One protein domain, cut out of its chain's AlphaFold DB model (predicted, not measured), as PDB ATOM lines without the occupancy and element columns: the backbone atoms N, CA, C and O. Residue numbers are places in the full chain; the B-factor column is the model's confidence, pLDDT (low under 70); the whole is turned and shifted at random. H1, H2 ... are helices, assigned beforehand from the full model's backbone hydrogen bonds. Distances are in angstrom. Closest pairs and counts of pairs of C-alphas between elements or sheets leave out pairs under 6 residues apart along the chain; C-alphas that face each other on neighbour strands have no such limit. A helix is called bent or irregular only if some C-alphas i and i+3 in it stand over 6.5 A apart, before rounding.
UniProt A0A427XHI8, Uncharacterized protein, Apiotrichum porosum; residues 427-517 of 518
ATOM      1  N   PHE A 427      -0.721 -31.260  54.640       72.69
ATOM      2  CA  PHE A 427       0.681 -30.984  54.952       72.69
ATOM      3  C   PHE A 427       1.639 -32.151  54.643       72.69
ATOM      4  O   PHE A 427       2.752 -31.921  54.171       72.69
ATOM      5  N   GLU A 428       1.230 -33.411  54.850       81.31
ATOM      6  CA  GLU A 428       2.068 -34.571  54.495       81.31
ATOM      7  C   GLU A 428       2.225 -34.691  52.977       81.31
ATOM      8  O   GLU A 428       3.324 -34.960  52.487       81.31
ATOM      9  N   TRP A 429       1.153 -34.421  52.227       78.62
ATOM     10  CA  TRP A 429       1.190 -34.395  50.766       78.62
ATOM     11  C   TRP A 429       2.110 -33.304  50.241       78.62
ATOM     12  O   TRP A 429       2.919 -33.569  49.354       78.62
ATOM     13  N   VAL A 430       2.031 -32.101  50.813       81.00
ATOM     14  CA  VAL A 430       2.944 -31.001  50.490       81.00
ATOM     15  C   VAL A 430       4.387 -31.413  50.742       81.00
ATOM     16  O   VAL A 430       5.215 -31.276  49.845       81.00
ATOM     17  N   LYS A 431       4.686 -31.979  51.916       79.94
ATOM     18  CA  LYS A 431       6.032 -32.442  52.267       79.94
ATOM     19  C   LYS A 431       6.532 -33.507  51.286       79.94
ATOM     20  O   LYS A 431       7.667 -33.434  50.820       79.94
ATOM     21  N   MET A 432       5.677 -34.457  50.911       82.88
ATOM     22  CA  MET A 432       6.005 -35.500  49.939       82.88
ATOM     23  C   MET A 432       6.245 -34.928  48.531       82.88
ATOM     24  O   MET A 432       7.225 -35.295  47.887       82.88
ATOM     25  N   LEU A 433       5.412 -33.987  48.071       82.88
ATOM     26  CA  LEU A 433       5.587 -33.254  46.810       82.88
ATOM     27  C   LEU A 433       6.866 -32.415  46.805       82.88
ATOM     28  O   LEU A 433       7.513 -32.290  45.767       82.88
ATOM     29  N   TRP A 434       7.254 -31.877  47.959       80.44
ATOM     30  CA  TRP A 434       8.490 -31.125  48.124       80.44
ATOM     31  C   TRP A 434       9.723 -32.019  47.971       80.44
ATOM     32  O   TRP A 434      10.622 -31.692  47.199       80.44
ATOM     33  N   TYR A 435       9.742 -33.183  48.629       83.25
ATOM     34  CA  TYR A 435      10.825 -34.161  48.462       83.25
ATOM     35  C   TYR A 435      10.876 -34.736  47.044       83.25
ATOM     36  O   TYR A 435      11.955 -34.856  46.463       83.25
ATOM     37  N   LEU A 436       9.718 -35.043  46.457       83.38
ATOM     38  CA  LEU A 436       9.633 -35.531  45.081       83.38
ATOM     39  C   LEU A 436      10.054 -34.450  44.071       83.38
ATOM     40  O   LEU A 436      10.627 -34.760  43.027       83.38
ATOM     41  N   GLY A 437       9.835 -33.180  44.415       80.38
ATOM     42  CA  GLY A 437      10.234 -32.005  43.647       80.38
ATOM     43  C   GLY A 437      11.737 -31.897  43.391       80.38
ATOM     44  O   GLY A 437      12.136 -31.354  42.362       80.38
ATOM     45  N   PHE A 438      12.570 -32.473  44.265       74.00
ATOM     46  CA  PHE A 438      14.021 -32.527  44.061       74.00
ATOM     47  C   PHE A 438      14.408 -33.392  42.851       74.00
ATOM     48  O   PHE A 438      15.369 -33.090  42.148       74.00
ATOM     49  N   ILE A 439      13.642 -34.454  42.592       81.75
ATOM     50  CA  ILE A 439      13.855 -35.370  41.463       81.75
ATOM     51  C   ILE A 439      13.073 -34.889  40.235       81.75
ATOM     52  O   ILE A 439      13.540 -35.019  39.104       81.75
ATOM     53  N   PHE A 440      11.887 -34.317  40.451       83.38
ATOM     54  CA  PHE A 440      10.983 -33.894  39.391       83.38
ATOM     55  C   PHE A 440      10.543 -32.435  39.600       83.38
ATOM     56  O   PHE A 440       9.540 -32.185  40.274       83.38
ATOM     57  N   PRO A 441      11.238 -31.452  38.991       78.69
ATOM     58  CA  PRO A 441      10.935 -30.029  39.165       78.69
ATOM     59  C   PRO A 441       9.453 -29.641  38.958       78.69
ATOM     60  O   PRO A 441       8.961 -28.786  39.695       78.69
ATOM     61  N   PRO A 442       8.684 -30.273  38.044       80.06
ATOM     62  CA  PRO A 442       7.246 -30.015  37.927       80.06
ATOM     63  C   PRO A 442       6.425 -30.374  39.178       80.06
ATOM     64  O   PRO A 442       5.480 -29.658  39.511       80.06
ATOM     65  N   CYS A 443       6.786 -31.435  39.910       81.31
ATOM     66  CA  CYS A 443       6.121 -31.796  41.170       81.31
ATOM     67  C   CYS A 443       6.352 -30.738  42.250       81.31
ATOM     68  O   CYS A 443       5.487 -30.510  43.092       81.31
ATOM     69  N   TRP A 444       7.481 -30.037  42.180       81.81
ATOM     70  CA  TRP A 444       7.773 -28.942  43.091       81.81
ATOM     71  C   TRP A 444       6.864 -27.735  42.861       81.81
ATOM     72  O   TRP A 444       6.344 -27.151  43.810       81.81
ATOM     73  N   ILE A 445       6.605 -27.410  41.590       79.62
ATOM     74  CA  ILE A 445       5.650 -26.363  41.203       79.62
ATOM     75  C   ILE A 445       4.249 -26.727  41.711       79.62
ATOM     76  O   ILE A 445       3.577 -25.884  42.301       79.62
ATOM     77  N   ALA A 446       3.832 -27.989  41.559       82.19
ATOM     78  CA  ALA A 446       2.561 -28.470  42.098       82.19
ATOM     79  C   ALA A 446       2.490 -28.352  43.633       82.19
ATOM     80  O   ALA A 446       1.477 -27.897  44.161       82.19
ATOM     81  N   GLY A 447       3.576 -28.681  44.343       83.19
ATOM     82  CA  GLY A 447       3.685 -28.500  45.795       83.19
ATOM     83  C   GLY A 447       3.542 -27.038  46.231       83.19
ATOM     84  O   GLY A 447       2.802 -26.751  47.168       83.19
ATOM     85  N   MET A 448       4.168 -26.102  45.511       79.12
ATOM     86  CA  MET A 448       4.046 -24.660  45.774       79.12
ATOM     87  C   MET A 448       2.627 -24.131  45.516       79.12
ATOM     88  O   MET A 448       2.131 -23.297  46.271       79.12
ATOM     89  N   PHE A 449       1.948 -24.626  44.477       79.88
ATOM     90  CA  PHE A 449       0.542 -24.288  44.227       79.88
ATOM     91  C   PHE A 449      -0.387 -24.823  45.320       79.88
ATOM     92  O   PHE A 449      -1.324 -24.129  45.711       79.88
ATOM     93  N   LEU A 450      -0.121 -26.030  45.826       82.31
ATOM     94  CA  LEU A 450      -0.861 -26.618  46.942       82.31
ATOM     95  C   LEU A 450      -0.651 -25.837  48.240       82.31
ATOM     96  O   LEU A 450      -1.636 -25.531  48.901       82.31
ATOM     97  N   LEU A 451       0.585 -25.442  48.556       77.69
ATOM     98  CA  LEU A 451       0.898 -24.580  49.702       77.69
ATOM     99  C   LEU A 451       0.115 -23.267  49.660       77.69
ATOM    100  O   LEU A 451      -0.556 -22.918  50.623       77.69
ATOM    101  N   ARG A 452       0.118 -22.584  48.511       77.25
ATOM    102  CA  ARG A 452      -0.626 -21.328  48.339       77.25
ATOM    103  C   ARG A 452      -2.140 -21.514  48.483       77.25
ATOM    104  O   ARG A 452      -2.821 -20.666  49.037       77.25
ATOM    105  N   ARG A 453      -2.671 -22.643  48.003       78.12
ATOM    106  CA  ARG A 453      -4.084 -23.022  48.177       78.12
ATOM    107  C   ARG A 453      -4.442 -23.301  49.635       78.12
ATOM    108  O   ARG A 453      -5.579 -23.055  50.015       78.12
ATOM    109  N   ILE A 454      -3.510 -23.857  50.407       76.25
ATOM    110  CA  ILE A 454      -3.688 -24.122  51.838       76.25
ATOM    111  C   ILE A 454      -3.631 -22.817  52.636       76.25
ATOM    112  O   ILE A 454      -4.312 -22.733  53.639       76.25
ATOM    113  N   GLU A 455      -2.892 -21.804  52.179       68.94
ATOM    114  CA  GLU A 455      -2.896 -20.461  52.781       68.94
ATOM    115  C   GLU A 455      -4.234 -19.725  52.551       68.94
ATOM    116  O   GLU A 455      -4.721 -19.038  53.442       68.94
ATOM    117  N   ASP A 456      -4.862 -19.910  51.379       68.69
ATOM    118  CA  ASP A 456      -6.185 -19.337  51.059       68.69
ATOM    119  C   ASP A 456      -7.346 -20.067  51.756       68.69
ATOM    120  O   ASP A 456      -8.411 -19.494  52.006       68.69
ATOM    121  N   LEU A 457      -7.178 -21.362  52.020       65.69
ATOM    122  CA  LEU A 457      -8.059 -22.079  52.923       65.69
ATOM    123  C   LEU A 457      -7.677 -21.601  54.312       65.69
ATOM    124  O   LEU A 457      -6.696 -22.088  54.848       65.69
ATOM    125  N   ASP A 458      -8.445 -20.661  54.851       55.69
ATOM    126  CA  ASP A 458      -8.389 -20.152  56.224       55.69
ATOM    127  C   ASP A 458      -8.604 -21.322  57.210       55.69
ATOM    128  O   ASP A 458      -9.658 -21.508  57.825       55.69
ATOM    129  N   TYR A 459      -7.634 -22.237  57.231       57.75
ATOM    130  CA  TYR A 459      -7.588 -23.436  58.030       57.75
ATOM    131  C   TYR A 459      -7.302 -22.882  59.406       57.75
ATOM    132  O   TYR A 459      -6.151 -22.694  59.792       57.75
ATOM    133  N   ASN A 460      -8.393 -22.558  60.100       50.62
ATOM    134  CA  ASN A 460      -8.434 -22.348  61.528       50.62
ATOM    135  C   ASN A 460      -7.869 -23.617  62.169       50.62
ATOM    136  O   ASN A 460      -8.597 -24.527  62.563       50.62
ATOM    137  N   PHE A 461      -6.543 -23.706  62.217       55.06
ATOM    138  CA  PHE A 461      -5.856 -24.416  63.261       55.06
ATOM    139  C   PHE A 461      -6.309 -23.701  64.526       55.06
ATOM    140  O   PHE A 461      -5.751 -22.678  64.909       55.06
ATOM    141  N   GLU A 462      -7.380 -24.201  65.143       49.88
ATOM    142  CA  GLU A 462      -7.535 -24.071  66.582       49.88
ATOM    143  C   GLU A 462      -6.266 -24.691  67.166       49.88
ATOM    144  O   GLU A 462      -6.182 -25.908  67.358       49.88
ATOM    145  N   ALA A 463      -5.230 -23.864  67.317       52.53
ATOM    146  CA  ALA A 463      -4.025 -24.209  68.035       52.53
ATOM    147  C   ALA A 463      -4.507 -24.598  69.424       52.53
ATOM    148  O   ALA A 463      -5.057 -23.788  70.173       52.53
ATOM    149  N   LYS A 464      -4.442 -25.895  69.712       53.03
ATOM    150  CA  LYS A 464      -5.095 -26.451  70.893       53.03
ATOM    151  C   LYS A 464      -4.340 -26.049  72.161       53.03
ATOM    152  O   LYS A 464      -4.865 -26.208  73.260       53.03
ATOM    153  N   THR A 465      -3.131 -25.508  71.996       66.25
ATOM    154  CA  THR A 465      -2.260 -24.969  73.035       66.25
ATOM    155  C   THR A 465      -1.463 -23.769  72.497       66.25
ATOM    156  O   THR A 465      -1.108 -23.737  71.320       66.25
ATOM    157  N   VAL A 466      -1.187 -22.779  73.355       71.31
ATOM    158  CA  VAL A 466      -0.422 -21.557  73.007       71.31
ATOM    159  C   VAL A 466       1.001 -21.897  72.534       71.31
ATOM    160  O   VAL A 466       1.517 -21.252  71.625       71.31
ATOM    161  N   ASP A 467       1.594 -22.961  73.081       73.69
ATOM    162  CA  ASP A 467       2.940 -23.413  72.711       73.69
ATOM    163  C   ASP A 467       2.998 -23.981  71.276       73.69
ATOM    164  O   ASP A 467       3.980 -23.775  70.563       73.69
ATOM    165  N   GLU A 468       1.927 -24.635  70.800       71.88
ATOM    166  CA  GLU A 468       1.832 -25.120  69.410       71.88
ATOM    167  C   GLU A 468       1.714 -23.969  68.402       71.88
ATOM    168  O   GLU A 468       2.207 -24.079  67.277       71.88
ATOM    169  N   GLU A 469       1.078 -22.857  68.782       74.12
ATOM    170  CA  GLU A 469       0.956 -21.682  67.915       74.12
ATOM    171  C   GLU A 469       2.320 -21.017  67.691       74.12
ATOM    172  O   GLU A 469       2.654 -20.639  66.564       74.12
ATOM    173  N   GLU A 470       3.140 -20.918  68.741       77.44
ATOM    174  CA  GLU A 470       4.476 -20.328  68.656       77.44
ATOM    175  C   GLU A 470       5.440 -21.213  67.848       77.44
ATOM    176  O   GLU A 470       6.172 -20.711  66.989       77.44
ATOM    177  N   GLU A 471       5.373 -22.539  68.023       75.50
ATOM    178  CA  GLU A 471       6.156 -23.486  67.221       75.50
ATOM    179  C   GLU A 471       5.719 -23.485  65.745       75.50
ATOM    180  O   GLU A 471       6.560 -23.444  64.838       75.50
ATOM    181  N   MET A 472       4.410 -23.437  65.475       69.81
ATOM    182  CA  MET A 472       3.881 -23.354  64.111       69.81
ATOM    183  C   MET A 472       4.281 -22.040  63.434       69.81
ATOM    184  O   MET A 472       4.634 -22.029  62.252       69.81
ATOM    185  N   LYS A 473       4.304 -20.933  64.179       75.88
ATOM    186  CA  LYS A 473       4.755 -19.637  63.667       75.88
ATOM    187  C   LYS A 473       6.242 -19.650  63.313       75.88
ATOM    188  O   LYS A 473       6.605 -19.173  62.237       75.88
ATOM    189  N   ALA A 474       7.084 -20.253  64.153       74.94
ATOM    190  CA  ALA A 474       8.504 -20.439  63.854       74.94
ATOM    191  C   ALA A 474       8.717 -21.314  62.603       74.94
ATOM    192  O   ALA A 474       9.576 -21.013  61.764       74.94
ATOM    193  N   TYR A 475       7.898 -22.357  62.429       73.44
ATOM    194  CA  TYR A 475       7.932 -23.201  61.236       73.44
ATOM    195  C   TYR A 475       7.557 -22.409  59.975       73.44
ATOM    196  O   TYR A 475       8.333 -22.401  59.016       73.44
ATOM    197  N   CYS A 476       6.450 -21.659  60.003       73.69
ATOM    198  CA  CYS A 476       6.010 -20.803  58.898       73.69
ATOM    199  C   CYS A 476       7.063 -19.755  58.512       73.69
ATOM    200  O   CYS A 476       7.355 -19.577  57.328       73.69
ATOM    201  N   GLU A 477       7.691 -19.085  59.485       74.19
ATOM    202  CA  GLU A 477       8.755 -18.118  59.197       74.19
ATOM    203  C   GLU A 477       9.951 -18.784  58.506       74.19
ATOM    204  O   GLU A 477      10.466 -18.269  57.506       74.19
ATOM    205  N   SER A 478      10.361 -19.967  58.974       73.31
ATOM    206  CA  SER A 478      11.447 -20.722  58.344       73.31
ATOM    207  C   SER A 478      11.094 -21.163  56.913       73.31
ATOM    208  O   SER A 478      11.930 -21.087  56.004       73.31
ATOM    209  N   GLU A 479       9.837 -21.534  56.673       77.12
ATOM    210  CA  GLU A 479       9.338 -22.008  55.385       77.12
ATOM    211  C   GLU A 479       9.257 -20.874  54.347       77.12
ATOM    212  O   GLU A 479       9.606 -21.057  53.173       77.12
ATOM    213  N   ILE A 480       8.936 -19.649  54.779       75.25
ATOM    214  CA  ILE A 480       8.974 -18.447  53.932       75.25
ATOM    215  C   ILE A 480      10.409 -18.151  53.459       75.25
ATOM    216  O   ILE A 480      10.636 -17.824  52.288       75.25
ATOM    217  N   PHE A 481      11.414 -18.306  54.324       74.88
ATOM    218  CA  PHE A 481      12.808 -18.105  53.917       74.88
ATOM    219  C   PHE A 481      13.285 -19.159  52.912       74.88
ATOM    220  O   PHE A 481      13.970 -18.813  51.938       74.88
ATOM    221  N   TYR A 482      12.911 -20.425  53.108       75.12
ATOM    222  CA  TYR A 482      13.254 -21.495  52.172       75.12
ATOM    223  C   TYR A 482      12.545 -21.325  50.829       75.12
ATOM    224  O   TYR A 482      13.210 -21.334  49.792       75.12
ATOM    225  N   SER A 483      11.239 -21.058  50.824       77.19
ATOM    226  CA  SER A 483      10.469 -20.840  49.594       77.19
ATOM    227  C   SER A 483      11.027 -19.688  48.747       77.19
ATOM    228  O   SER A 483      11.101 -19.788  47.517       77.19
ATOM    229  N   ARG A 484      11.540 -18.624  49.376       79.19
ATOM    230  CA  ARG A 484      12.191 -17.513  48.667       79.19
ATOM    231  C   ARG A 484      13.517 -17.908  48.006       79.19
ATOM    232  O   ARG A 484      13.808 -17.470  46.894       79.19
ATOM    233  N   ARG A 485      14.330 -18.750  48.648       81.50
ATOM    234  CA  ARG A 485      15.565 -19.278  48.031       81.50
ATOM    235  C   ARG A 485      15.251 -20.252  46.899       81.50
ATOM    236  O   ARG A 485      15.920 -20.250  45.869       81.50
ATOM    237  N   CYS A 486      14.196 -21.033  47.068       80.56
ATOM    238  CA  CYS A 486      13.731 -22.006  46.097       80.56
ATOM    239  C   CYS A 486      13.160 -21.351  44.840       80.56
ATOM    240  O   CYS A 486      13.543 -21.723  43.736       80.56
ATOM    241  N   THR A 487      12.344 -20.309  44.980       80.06
ATOM    242  CA  THR A 487      11.855 -19.517  43.838       80.06
ATOM    243  C   THR A 487      12.995 -18.859  43.060       80.06
ATOM    244  O   THR A 487      12.978 -18.884  41.830       80.06
ATOM    245  N   MET A 488      14.034 -18.363  43.741       82.75
ATOM    246  CA  MET A 488      15.254 -17.877  43.082       82.75
ATOM    247  C   MET A 488      15.974 -18.994  42.310       82.75
ATOM    248  O   MET A 488      16.357 -18.789  41.158       82.75
ATOM    249  N   ALA A 489      16.118 -20.185  42.898       81.19
ATOM    250  CA  ALA A 489      16.742 -21.331  42.236       81.19
ATOM    251  C   ALA A 489      15.948 -21.805  41.003       81.19
ATOM    252  O   ALA A 489      16.546 -22.064  39.959       81.19
ATOM    253  N   ILE A 490      14.612 -21.847  41.083       83.62
ATOM    254  CA  ILE A 490      13.730 -22.143  39.938       83.62
ATOM    255  C   ILE A 490      13.880 -21.065  38.864       83.62
ATOM    256  O   ILE A 490      13.968 -21.390  37.682       83.62
ATOM    257  N   GLY A 491      13.954 -19.792  39.262       87.81
ATOM    258  CA  GLY A 491      14.214 -18.681  38.353       87.81
ATOM    259  C   GLY A 491      15.501 -18.899  37.559       87.81
ATOM    260  O   GLY A 491      15.476 -18.878  36.329       87.81
ATOM    261  N   VAL A 492      16.605 -19.218  38.240       87.38
ATOM    262  CA  VAL A 492      17.890 -19.524  37.592       87.38
ATOM    263  C   VAL A 492      17.783 -20.753  36.686       87.38
ATOM    264  O   VAL A 492      18.222 -20.697  35.539       87.38
ATOM    265  N   LEU A 493      17.153 -21.837  37.147       85.62
ATOM    266  CA  LEU A 493      16.964 -23.048  36.344       85.62
ATOM    267  C   LEU A 493      16.152 -22.766  35.069       85.62
ATOM    268  O   LEU A 493      16.520 -23.229  33.992       85.62
ATOM    269  N   SER A 494      15.086 -21.967  35.164       88.12
ATOM    270  CA  SER A 494      14.264 -21.594  34.009       88.12
ATOM    271  C   SER A 494      15.051 -20.783  32.978       88.12
ATOM    272  O   SER A 494      14.923 -21.028  31.779       88.12
ATOM    273  N   ILE A 495      15.936 -19.887  33.433       91.56
ATOM    274  CA  ILE A 495      16.832 -19.121  32.560       91.56
ATOM    275  C   ILE A 495      17.808 -20.067  31.856       91.56
ATOM    276  O   ILE A 495      17.996 -19.953  30.648       91.56
ATOM    277  N   VAL A 496      18.387 -21.033  32.573       92.50
ATOM    278  CA  VAL A 496      19.300 -22.026  31.986       92.50
ATOM    279  C   VAL A 496      18.592 -22.869  30.925       92.50
ATOM    280  O   VAL A 496      19.137 -23.054  29.838       92.50
ATOM    281  N   ILE A 497      17.367 -23.327  31.191       92.50
ATOM    282  CA  ILE A 497      16.563 -24.087  30.222       92.50
ATOM    283  C   ILE A 497      16.234 -23.227  28.997       92.50
ATOM    284  O   ILE A 497      16.366 -23.703  27.872       92.50
ATOM    285  N   ALA A 498      15.854 -21.961  29.187       93.50
ATOM    286  CA  ALA A 498      15.567 -21.047  28.084       93.50
ATOM    287  C   ALA A 498      16.808 -20.795  27.215       93.50
ATOM    288  O   ALA A 498      16.726 -20.859  25.989       93.50
ATOM    289  N   VAL A 499      17.974 -20.582  27.834       95.62
ATOM    290  CA  VAL A 499      19.247 -20.426  27.118       95.62
ATOM    291  C   VAL A 499      19.597 -21.708  26.363       95.62
ATOM    292  O   VAL A 499      19.908 -21.636  25.177       95.62
ATOM    293  N   ALA A 500      19.478 -22.878  26.996       95.88
ATOM    294  CA  ALA A 500      19.726 -24.163  26.346       95.88
ATOM    295  C   ALA A 500      18.789 -24.378  25.145       95.88
ATOM    296  O   ALA A 500      19.253 -24.685  24.047       95.88
ATOM    297  N   ALA A 501      17.490 -24.123  25.303       96.00
ATOM    298  CA  ALA A 501      16.513 -24.215  24.223       96.00
ATOM    299  C   ALA A 501      16.829 -23.241  23.077       96.00
ATOM    300  O   ALA A 501      16.806 -23.638  21.913       96.00
ATOM    301  N   CYS A 502      17.203 -21.995  23.390       96.69
ATOM    302  CA  CYS A 502      17.659 -21.033  22.390       96.69
ATOM    303  C   CYS A 502      18.912 -21.525  21.658       96.69
ATOM    304  O   CYS A 502      18.963 -21.411  20.438       96.69
ATOM    305  N   THR A 503      19.893 -22.105  22.355       96.75
ATOM    306  CA  THR A 503      21.102 -22.645  21.708       96.75
ATOM    307  C   THR A 503      20.806 -23.845  20.812       96.75
ATOM    308  O   THR A 503      21.345 -23.939  19.715       96.75
ATOM    309  N   VAL A 504      19.904 -24.740  21.220       96.56
ATOM    310  CA  VAL A 504      19.479 -25.864  20.375       96.56
ATOM    311  C   VAL A 504      18.732 -25.346  19.147       96.56
ATOM    312  O   VAL A 504      19.011 -25.779  18.032       96.56
ATOM    313  N   ALA A 505      17.840 -24.367  19.318       95.81
ATOM    314  CA  ALA A 505      17.119 -23.754  18.210       95.81
ATOM    315  C   ALA A 505      18.064 -23.053  17.219       95.81
ATOM    316  O   ALA A 505      17.898 -23.210  16.011       95.81
ATOM    317  N   THR A 506      19.077 -22.319  17.693       95.88
ATOM    318  CA  THR A 506      20.050 -21.664  16.803       95.88
ATOM    319  C   THR A 506      20.914 -22.675  16.059       95.88
ATOM    320  O   THR A 506      21.143 -22.492  14.864       95.88
ATOM    321  N   VAL A 507      21.336 -23.762  16.713       96.06
ATOM    322  CA  VAL A 507      22.065 -24.859  16.056       96.06
ATOM    323  C   VAL A 507      21.195 -25.517  14.987       96.06
ATOM    324  O   VAL A 507      21.650 -25.652  13.854       96.06
ATOM    325  N   LEU A 508      19.933 -25.833  15.291       94.94
ATOM    326  CA  LEU A 508      19.001 -26.425  14.325       94.94
ATOM    327  C   LEU A 508      18.728 -25.501  13.129       94.94
ATOM    328  O   LEU A 508      18.694 -25.964  11.988       94.94
ATOM    329  N   MET A 509      18.579 -24.192  13.357       94.12
ATOM    330  CA  MET A 509      18.425 -23.217  12.268       94.12
ATOM    331  C   MET A 509      19.697 -23.079  11.422       94.12
ATOM    332  O   MET A 509      19.605 -22.856  10.214       94.12
ATOM    333  N   ALA A 510      20.881 -23.205  12.028       91.81
ATOM    334  CA  ALA A 510      22.150 -23.168  11.308       91.81
ATOM    335  C   ALA A 510      22.347 -24.428  10.451       91.81
ATOM    336  O   ALA A 510      22.711 -24.318   9.282       91.81
ATOM    337  N   THR A 511      22.047 -25.613  10.987       92.06
ATOM    338  CA  THR A 511      22.168 -26.877  10.247       92.06
ATOM    339  C   THR A 511      21.104 -27.014   9.163       92.06
ATOM    340  O   THR A 511      21.410 -27.480   8.070       92.06
ATOM    341  N   GLY A 512      19.873 -26.553   9.412       87.31
ATOM    342  CA  GLY A 512      18.767 -26.621   8.450       87.31
ATOM    343  C   GLY A 512      19.034 -25.879   7.136       87.31
ATOM    344  O   GLY A 512      18.591 -26.320   6.080       87.31
ATOM    345  N   LYS A 513      19.818 -24.792   7.167       80.31
ATOM    346  CA  LYS A 513      20.198 -24.052   5.950       80.31
ATOM    347  C   LYS A 513      21.112 -24.847   5.018       80.31
ATOM    348  O   LYS A 513      21.061 -24.624   3.814       80.31
ATOM    349  N   ASN A 514      21.899 -25.783   5.547       75.56
ATOM    350  CA  ASN A 514      22.811 -26.587   4.735       75.56
ATOM    351  C   ASN A 514      22.086 -27.719   3.993       75.56
ATOM    352  O   ASN A 514      22.529 -28.111   2.922       75.56
ATOM    353  N   TYR A 515      20.954 -28.200   4.515       73.81
ATOM    354  CA  TYR A 515      20.167 -29.255   3.865       73.81
ATOM    355  C   TYR A 515      19.314 -28.765   2.690       73.81
ATOM    356  O   TYR A 515      18.915 -29.579   1.873       73.81
ATOM    357  N   ASN A 516      19.047 -27.459   2.582       72.31
ATOM    358  CA  ASN A 516      18.325 -26.884   1.437       72.31
ATOM    359  C   ASN A 516      19.253 -26.414   0.303       72.31
ATOM    360  O   ASN A 516      18.764 -25.935  -0.718       72.31
ATOM    361  N   ALA A 517      20.572 -26.474   0.500       60.88
ATOM    362  CA  ALA A 517      21.569 -26.066  -0.494       60.88
ATOM    363  C   ALA A 517      22.242 -27.255  -1.207       60.88
ATOM    364  O   ALA A 517      23.010 -27.032  -2.142       60.88
TER     365      ALA A 517
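What this domain is: This is residues 427 to 517 of the 518 residues of an uncharacterized protein of Apiotrichum porosum (UniProt A0A427XHI8). One very long helix, H3, makes the length of a rod, and a small helical hairpin of two shorter helices, H1 and H2, sits loosely alongside it, with H2 the nearer of the two to H3. The last part of H3, residues 494 to 515, sticks out well beyond the hairpin. The printed part has 91 residues with three named helices, in the order H1, H2, H3, and no named strand; the class is all helix. The whole is extended, with a radius of gyration of the C-alphas of 20.8 A, and the C-alphas span 77 by 22 by 19 A along their three main axes.

How they stand to each other: H1, residues 427 to 437, and H2, residues 441 to 456, touch, with 18 pairs of C-alphas within 8 A. Their closest C-alphas are those of Gly 437 and Trp 444, 4.0 A apart. They run opposite ways at a shallow tilt of 24 degrees, centre to centre 9.2 A, and form a helical hairpin. H3, residues 466 to 515, touches no helix, but H2 and H3 are near each other, with 8 pairs of C-alphas within 10 A and the closest 8.4 A apart. H1 and H3 are apart. In H1 and H2 every O i to N i+4 pair is within hydrogen-bond range; in H3 it is 43 of 46.

Where its parts are: H1 begins at Phe 427, whose C-alpha is at (0.681, -30.984, 54.952), and measures 14.8 A from first to last C-alpha. H2 runs from Pro 441 to Asp 456 over 23.4 A. H3 runs from Val 466, with its C-alpha at (-0.422, -21.557, 73.007), to Tyr 515, with its C-alpha at (20.167, -29.255, 3.865), 72.6 A in all. No helix is bent or irregular.

The domain as a whole: The C-alphas of Thr 465 and Ala 517, 77.3 A apart, are the two farthest apart in the domain. Residues 455 to 460, 473 to 482 and 494 to 517 stand free; without them the body of 51 residues spans 41 by 20 by 17 A. The link from H1 to H2 is tight, with 3 residues, and the link from H2 to H3 is short, with 9; no link is long. The printed part has no cut. The mean pLDDT of the printed part is 79.1, and residues 455 to 465, 472 and 517 are under 70.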